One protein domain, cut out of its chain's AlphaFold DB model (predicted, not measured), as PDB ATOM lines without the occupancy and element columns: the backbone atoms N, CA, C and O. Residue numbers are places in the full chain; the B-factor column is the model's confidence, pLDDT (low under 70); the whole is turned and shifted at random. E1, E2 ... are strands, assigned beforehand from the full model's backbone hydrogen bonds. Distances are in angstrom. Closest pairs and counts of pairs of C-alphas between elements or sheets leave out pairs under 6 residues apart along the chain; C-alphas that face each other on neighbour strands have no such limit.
ATOM      1  N   ALA A 426     198.254 119.034 162.899       96.75
ATOM      2  CA  ALA A 426     197.344 117.899 162.904       96.75
ATOM      3  C   ALA A 426     197.959 116.738 162.128       96.75
ATOM      4  O   ALA A 426     198.514 116.935 161.041       96.75
ATOM      5  N   VAL A 427     197.836 115.527 162.671       97.81
ATOM      6  CA  VAL A 427     198.161 114.308 161.918       97.81
ATOM      7  C   VAL A 427     197.010 114.028 160.957       97.81
ATOM      8  O   VAL A 427     195.855 113.958 161.376       97.81
ATOM      9  N   ARG A 428     197.323 113.916 159.667       97.62
ATOM     10  CA  ARG A 428     196.367 113.631 158.588       97.62
ATOM     11  C   ARG A 428     196.256 112.141 158.322       97.62
ATOM     12  O   ARG A 428     195.150 111.632 158.204       97.62
ATOM     13  N   ASP A 429     197.400 111.476 158.214       97.81
ATOM     14  CA  ASP A 429     197.478 110.047 157.935       97.81
ATOM     15  C   ASP A 429     198.762 109.460 158.529       97.81
ATOM     16  O   ASP A 429     199.711 110.194 158.816       97.81
ATOM     17  N   VAL A 430     198.789 108.146 158.737       98.12
ATOM     18  CA  VAL A 430     199.982 107.409 159.165       98.12
ATOM     19  C   VAL A 430     200.036 106.077 158.432       98.12
ATOM     20  O   VAL A 430     199.157 105.230 158.606       98.12
ATOM     21  N   TYR A 431     201.112 105.855 157.683       98.00
ATOM     22  CA  TYR A 431     201.363 104.615 156.956       98.00
ATOM     23  C   TYR A 431     202.826 104.200 157.090       98.00
ATOM     24  O   TYR A 431     203.724 105.024 157.038       98.00
ATOM     25  N   ASN A 432     203.079 102.901 157.270       97.06
ATOM     26  CA  ASN A 432     204.432 102.326 157.327       97.06
ATOM     27  C   ASN A 432     205.394 102.995 158.334       97.06
ATOM     28  O   ASN A 432     206.602 102.959 158.144       97.06
ATOM     29  N   GLY A 433     204.869 103.587 159.412       96.75
ATOM     30  CA  GLY A 433     205.684 104.321 160.387       96.75
ATOM     31  C   GLY A 433     206.023 105.759 159.981       96.75
ATOM     32  O   GLY A 433     206.700 106.432 160.747       96.75
ATOM     33  N   ILE A 434     205.510 106.232 158.846       98.31
ATOM     34  CA  ILE A 434     205.585 107.613 158.362       98.31
ATOM     35  C   ILE A 434     204.260 108.301 158.691       98.31
ATOM     36  O   ILE A 434     203.186 107.743 158.450       98.31
ATOM     37  N   ALA A 435     204.315 109.504 159.257       98.31
ATOM     38  CA  ALA A 435     203.136 110.317 159.525       98.31
ATOM     39  C   ALA A 435     203.059 111.486 158.542       98.31
ATOM     40  O   ALA A 435     204.014 112.236 158.386       98.31
ATOM     41  N   VAL A 436     201.896 111.691 157.929       98.12
ATOM     42  CA  VAL A 436     201.592 112.913 157.186       98.12
ATOM     43  C   VAL A 436     201.054 113.928 158.182       98.12
ATOM     44  O   VAL A 436     199.929 113.797 158.673       98.12
ATOM     45  N   VAL A 437     201.841 114.946 158.500       97.81
ATOM     46  CA  VAL A 437     201.440 116.043 159.385       97.81
ATOM     47  C   VAL A 437     201.183 117.305 158.580       97.81
ATOM     48  O   VAL A 437     201.915 117.639 157.655       97.81
ATOM     49  N   GLN A 438     200.137 118.041 158.930       97.19
ATOM     50  CA  GLN A 438     199.851 119.329 158.313       97.19
ATOM     51  C   GLN A 438     199.995 120.439 159.348       97.19
ATOM     52  O   GLN A 438     199.292 120.454 160.361       97.19
ATOM     53  N   GLY A 439     200.902 121.378 159.075       96.00
ATOM     54  CA  GLY A 439     200.997 122.627 159.825       96.00
ATOM     55  C   GLY A 439     199.899 123.607 159.408       96.00
ATOM     56  O   GLY A 439     199.428 123.582 158.272       96.00
ATOM     57  N   GLY A 440     199.513 124.522 160.298       91.19
ATOM     58  CA  GLY A 440     198.326 125.373 160.133       91.19
ATOM     59  C   GLY A 440     198.310 126.271 158.889       91.19
ATOM     60  O   GLY A 440     197.244 126.713 158.476       91.19
ATOM     61  N   ARG A 441     199.466 126.536 158.268       91.38
ATOM     62  CA  ARG A 441     199.577 127.255 156.981       91.38
ATOM     63  C   ARG A 441     200.425 126.517 155.940       91.38
ATOM     64  O   ARG A 441     200.744 127.089 154.903       91.38
ATOM     65  N   GLY A 442     200.830 125.286 156.235       91.75
ATOM     66  CA  GLY A 442     201.771 124.529 155.416       91.75
ATOM     67  C   GLY A 442     201.089 123.544 154.474       91.75
ATOM     68  O   GLY A 442     199.949 123.120 154.692       91.75
ATOM     69  N   ALA A 443     201.837 123.134 153.449       96.31
ATOM     70  CA  ALA A 443     201.569 121.871 152.775       96.31
ATOM     71  C   ALA A 443     201.673 120.711 153.790       96.31
ATOM     72  O   ALA A 443     202.302 120.878 154.836       96.31
ATOM     73  N   PRO A 444     201.049 119.553 153.530       97.38
ATOM     74  CA  PRO A 444     201.315 118.344 154.301       97.38
ATOM     75  C   PRO A 444     202.800 117.965 154.188       97.38
ATOM     76  O   PRO A 444     203.359 118.012 153.094       97.38
ATOM     77  N   LEU A 445     203.425 117.613 155.309       97.75
ATOM     78  CA  LEU A 445     204.776 117.064 155.372       97.75
ATOM     79  C   LEU A 445     204.696 115.609 155.815       97.75
ATOM     80  O   LEU A 445     204.013 115.286 156.784       97.75
ATOM     81  N   GLU A 446     205.419 114.749 155.115       98.06
ATOM     82  CA  GLU A 446     205.699 113.389 155.560       98.06
ATOM     83  C   GLU A 446     206.862 113.439 156.543       98.06
ATOM     84  O   GLU A 446     207.876 114.075 156.254       98.06
ATOM     85  N   VAL A 447     206.694 112.822 157.710       98.19
ATOM     86  CA  VAL A 447     207.728 112.769 158.741       98.19
ATOM     87  C   VAL A 447     207.905 111.376 159.311       98.19
ATOM     88  O   VAL A 447     206.934 110.664 159.596       98.19
ATOM     89  N   GLU A 448     209.164 111.030 159.533       98.44
ATOM     90  CA  GLU A 448     209.628 109.835 160.223       98.44
ATOM     91  C   GLU A 448     210.162 110.173 161.627       98.44
ATOM     92  O   GLU A 448     210.475 111.330 161.934       98.44
ATOM     93  N   PRO A 449     210.278 109.187 162.535       98.38
ATOM     94  CA  PRO A 449     210.974 109.382 163.800       98.38
ATOM     95  C   PRO A 449     212.426 109.810 163.559       98.38
ATOM     96  O   PRO A 449     213.206 109.084 162.953       98.38
ATOM     97  N   GLY A 450     212.792 110.983 164.069       98.06
ATOM     98  CA  GLY A 450     214.090 111.616 163.861       98.06
ATOM     99  C   GLY A 450     214.038 112.864 162.982       98.06
ATOM    100  O   GLY A 450     214.954 113.682 163.099       98.06
ATOM    101  N   ASP A 451     212.981 113.055 162.189       98.25
ATOM    102  CA  ASP A 451     212.834 114.229 161.328       98.25
ATOM    103  C   ASP A 451     212.567 115.506 162.123       98.25
ATOM    104  O   ASP A 451     212.000 115.492 163.221       98.25
ATOM    105  N   GLU A 452     212.967 116.639 161.548       97.44
ATOM    106  CA  GLU A 452     212.751 117.962 162.123       97.44
ATOM    107  C   GLU A 452     211.570 118.663 161.456       97.44
ATOM    108  O   GLU A 452     211.555 118.934 160.255       97.44
ATOM    109  N   LEU A 453     210.573 119.007 162.266       96.44
ATOM    110  CA  LEU A 453     209.445 119.817 161.838       96.44
ATOM    111  C   LEU A 453     209.802 121.310 161.837       96.44
ATOM    112  O   LEU A 453     210.560 121.776 162.700       96.44
ATOM    113  N   PRO A 454     209.164 122.100 160.953       94.12
ATOM    114  CA  PRO A 454     209.198 123.556 161.005       94.12
ATOM    115  C   PRO A 454     208.959 124.087 162.427       94.12
ATOM    116  O   PRO A 454     207.980 123.734 163.088       94.12
ATOM    117  N   GLY A 455     209.867 124.942 162.906       91.56
ATOM    118  CA  GLY A 455     209.876 125.418 164.296       91.56
ATOM    119  C   GLY A 455     210.785 124.626 165.243       91.56
ATOM    120  O   GLY A 455     210.706 124.841 166.454       91.56
ATOM    121  N   GLY A 456     211.637 123.744 164.703       87.56
ATOM    122  CA  GLY A 456     212.700 123.053 165.440       87.56
ATOM    123  C   GLY A 456     212.200 121.897 166.302       87.56
ATOM    124  O   GLY A 456     212.800 121.599 167.327       87.56
ATOM    125  N   ASN A 457     211.073 121.282 165.938       94.19
ATOM    126  CA  ASN A 457     210.525 120.172 166.712       94.19
ATOM    127  C   ASN A 457     210.988 118.858 166.096       94.19
ATOM    128  O   ASN A 457     210.502 118.482 165.030       94.19
ATOM    129  N   ARG A 458     211.888 118.143 166.767       97.56
ATOM    130  CA  ARG A 458     212.263 116.794 166.346       97.56
ATOM    131  C   ARG A 458     211.152 115.806 166.681       97.56
ATOM    132  O   ARG A 458     210.603 115.825 167.788       97.56
ATOM    133  N   VAL A 459     210.823 114.940 165.731       98.06
ATOM    134  CA  VAL A 459     209.892 113.830 165.931       98.06
ATOM    135  C   VAL A 459     210.606 112.738 166.716       98.06
ATOM    136  O   VAL A 459     211.612 112.198 166.273       98.06
ATOM    137  N   LEU A 460     210.085 112.399 167.890       98.06
ATOM    138  CA  LEU A 460     210.636 111.348 168.742       98.06
ATOM    139  C   LEU A 460     210.049 109.984 168.386       98.06
ATOM    140  O   LEU A 460     210.771 108.998 168.280       98.06
ATOM    141  N   ALA A 461     208.726 109.920 168.222       97.94
ATOM    142  CA  ALA A 461     208.035 108.682 167.891       97.94
ATOM    143  C   ALA A 461     206.642 108.945 167.321       97.94
ATOM    144  O   ALA A 461     205.991 109.938 167.643       97.94
ATOM    145  N   ILE A 462     206.146 107.988 166.546       98.12
ATOM    146  CA  ILE A 462     204.785 107.977 166.012       98.12
ATOM    147  C   ILE A 462     204.063 106.792 166.655       98.12
ATOM    148  O   ILE A 462     204.488 105.644 166.511       98.12
ATOM    149  N   ARG A 463     202.999 107.050 167.423       97.56
ATOM    150  CA  ARG A 463     202.259 106.004 168.154       97.56
ATOM    151  C   ARG A 463     200.766 106.300 168.210       97.56
ATOM    152  O   ARG A 463     200.349 107.441 168.057       97.56
ATOM    153  N   ARG A 464     199.943 105.285 168.476       97.00
ATOM    154  CA  ARG A 464     198.518 105.495 168.767       97.00
ATOM    155  C   ARG A 464     198.317 105.823 170.244       97.00
ATOM    156  O   ARG A 464     198.670 105.017 171.102       97.00
ATOM    157  N   LEU A 465     197.733 106.981 170.533       95.50
ATOM    158  CA  LEU A 465     197.331 107.419 171.869       95.50
ATOM    159  C   LEU A 465     195.810 107.552 171.907       95.50
ATOM    160  O   LEU A 465     195.225 108.266 171.101       95.50
ATOM    161  N   GLY A 466     195.156 106.832 172.821       93.75
ATOM    162  CA  GLY A 466     193.698 106.911 172.970       93.75
ATOM    163  C   GLY A 466     192.909 106.493 171.720       93.75
ATOM    164  O   GLY A 466     191.793 106.953 171.526       93.75
ATOM    165  N   GLY A 467     193.488 105.652 170.856       95.69
ATOM    166  CA  GLY A 467     192.866 105.203 169.604       95.69
ATOM    167  C   GLY A 467     193.186 106.069 168.382       95.69
ATOM    168  O   GLY A 467     193.104 105.560 167.265       95.69
ATOM    169  N   ASN A 468     193.656 107.300 168.587       97.00
ATOM    170  CA  ASN A 468     194.075 108.203 167.518       97.00
ATOM    171  C   ASN A 468     195.587 108.131 167.311       97.00
ATOM    172  O   ASN A 468     196.351 107.846 168.236       97.00
ATOM    173  N   TRP A 469     196.039 108.377 166.085       97.56
ATOM    174  CA  TRP A 469     197.465 108.533 165.823       97.56
ATOM    175  C   TRP A 469     197.979 109.828 166.446       97.56
ATOM    176  O   TRP A 469     197.308 110.855 166.407       97.56
ATOM    177  N   ALA A 470     199.169 109.771 167.029       97.50
ATOM    178  CA  ALA A 470     199.825 110.905 167.641       97.50
ATOM    179  C   ALA A 470     201.317 110.884 167.308       97.50
ATOM    180  O   ALA A 470     201.987 109.852 167.429       97.50
ATOM    181  N   VAL A 471     201.832 112.042 166.916       97.88
ATOM    182  CA  VAL A 471     203.265 112.246 166.710       97.88
ATOM    183  C   VAL A 471     203.812 112.901 167.969       97.88
ATOM    184  O   VAL A 471     203.396 113.996 168.346       97.88
ATOM    185  N   ILE A 472     204.704 112.201 168.657       97.62
ATOM    186  CA  ILE A 472     205.421 112.733 169.809       97.62
ATOM    187  C   ILE A 472     206.619 113.502 169.287       97.62
ATOM    188  O   ILE A 472     207.427 112.965 168.531       97.62
ATOM    189  N   THR A 473     206.757 114.731 169.745       98.06
ATOM    190  CA  THR A 473     207.910 115.583 169.474       98.06
ATOM    191  C   THR A 473     208.559 115.988 170.788       98.06
ATOM    192  O   THR A 473     207.958 115.832 171.851       98.06
ATOM    193  N   GLU A 474     209.760 116.554 170.730       96.56
ATOM    194  CA  GLU A 474     210.446 117.067 171.926       96.56
ATOM    195  C   GLU A 474     209.653 118.145 172.676       96.56
ATOM    196  O   GLU A 474     209.766 118.266 173.894       96.56
ATOM    197  N   ARG A 475     208.829 118.926 171.966       95.94
ATOM    198  CA  ARG A 475     208.073 120.041 172.557       95.94
ATOM    199  C   ARG A 475     206.645 119.684 172.933       95.94
ATOM    200  O   ARG A 475     206.019 120.449 173.659       95.94
ATOM    201  N   GLY A 476     206.116 118.565 172.447       96.62
ATOM    202  CA  GLY A 476     204.721 118.222 172.677       96.62
ATOM    203  C   GLY A 476     204.185 117.083 171.822       96.62
ATOM    204  O   GLY A 476     204.916 116.418 171.084       96.62
ATOM    205  N   ILE A 477     202.875 116.876 171.911       97.19
ATOM    206  CA  ILE A 477     202.152 115.867 171.132       97.19
ATOM    207  C   ILE A 477     201.360 116.557 170.023       97.19
ATOM    208  O   ILE A 477     200.600 117.489 170.281       97.19
ATOM    209  N   ILE A 478     201.488 116.071 168.794       97.19
ATOM    210  CA  ILE A 478     200.599 116.431 167.689       97.19
ATOM    211  C   ILE A 478     199.514 115.363 167.620       97.19
ATOM    212  O   ILE A 478     199.800 114.196 167.340       97.19
ATOM    213  N   ALA A 479     198.277 115.754 167.908       96.81
ATOM    214  CA  ALA A 479     197.136 114.854 167.851       96.81
ATOM    215  C   ALA A 479     196.646 114.683 166.404       96.81
ATOM    216  O   ALA A 479     196.598 115.639 165.624       96.81
ATOM    217  N   GLY A 480     196.289 113.453 166.040       94.31
ATOM    218  CA  GLY A 480     195.476 113.182 164.860       94.31
ATOM    219  C   GLY A 480     194.042 113.629 165.091       94.31
ATOM    220  O   GLY A 480     193.519 113.475 166.198       94.31
TER     221      GLY A 480
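This is residues 426 to 480 of the 481 residues of an uncharacterized protein of Rhizobiales bacterium IZ6 (UniProt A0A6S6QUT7). This is a small sandwich: two antiparallel sheets, E4 E5 E6 and E1 E2 E3, lie face to face with their strands crossed at 79 degrees. Each sheet is a three-stranded meander, and the chain passes from one to the other once, by the link from E3 to E4; residues 452 to 453 in that link pair antiparallel with residues 457 to 458 of E4. The printed part has 55 residues with six named strands, E1 to E6 in chain order, and no named helix; the strand orders are E1 E2 E3 and E4 E5 E6, and the class is all strand. The whole is compact and rounded, with a radius of gyration of the C-alphas of 9.9 A and spans of 26 by 20 by 18 A.

Begin with E4, residues 457 to 465, the longest strand by residues. Find C-alpha 457 at (210.525, 120.172, 166.712); from there the strand runs 19.1 A to C-alpha 465 at (197.331, 107.419, 171.869), and it bends by 66 degrees at residue 460. Next to it in the chain comes E5, residues 468 to 473, 15.8 A long, and then E6, residues 476 to 479, 9.6 A long, which ends at C-alpha 479 at (197.136, 114.854, 167.851). For the other sheet, go back to C-alpha 426 at (197.344, 117.899, 162.904), where E1 begins; it covers residues 426 to 431 and 15.1 A. E2 is residues 434 to 439, 15.8 A, and E3 is residues 444 to 447, 9.6 A.

Look first at the sheet E4 E5 E6, a meander, each strand the antiparallel neighbour of the one before. E5 is its inner strand, and E4 and E6 are its edge strands. E4 and E5 are a hairpin with directions 155 degrees apart; find N 463 and O 470 at 3.0 A and N 470 and O 463 at 2.8 A, within hydrogen-bond range. E5 and E6 are a hairpin at 156 degrees, with N 473 and O 476 at 2.8 A. Beside E4, residues 452 to 453 pair antiparallel with residues 457 to 458 of E4. Now turn to the sheet E1 E2 E3, also a meander, with E2 as the inner strand. E1 and E2 are a hairpin at 162 degrees, with N 428 and O 436 at 2.8 A; E2 and E3 are a hairpin at 141 degrees, with N 437 and O 445 at 2.8 A. The two sheets form a sandwich, two sheets face to face: the parts that face each other are 9.3 A centre to centre, and their best planes are 13 degrees apart. Of E1 and E6 the closest C-alphas are those of Ala 426 and Ala 479, 5.8 A apart. Of E1 and E5 they are those of Val 427 and Ala 470, 6.9 A apart, and of E2 and E4 those of Ala 435 and Ile 462, 7.1 A apart. Of E3 and E4 they are those of Val 447 and Val 459, 7.6 A apart. E3 is apart from E5 and from E6, while E1 and E4 are only just apart, with a closest distance of 8.4 A.

The two C-alphas farthest apart are those of Gly 456 and Gly 467, 27.0 A, whereas the first and last printed C-alphas, of Ala 426 and Gly 480, are 5.4 A apart. The printed part has no cut. The links within each sheet are tight, the link from E3 to E4, with 9 residues, is short, and no link is long. The mean pLDDT of the printed part is 96.6, and no printed residue is under 70.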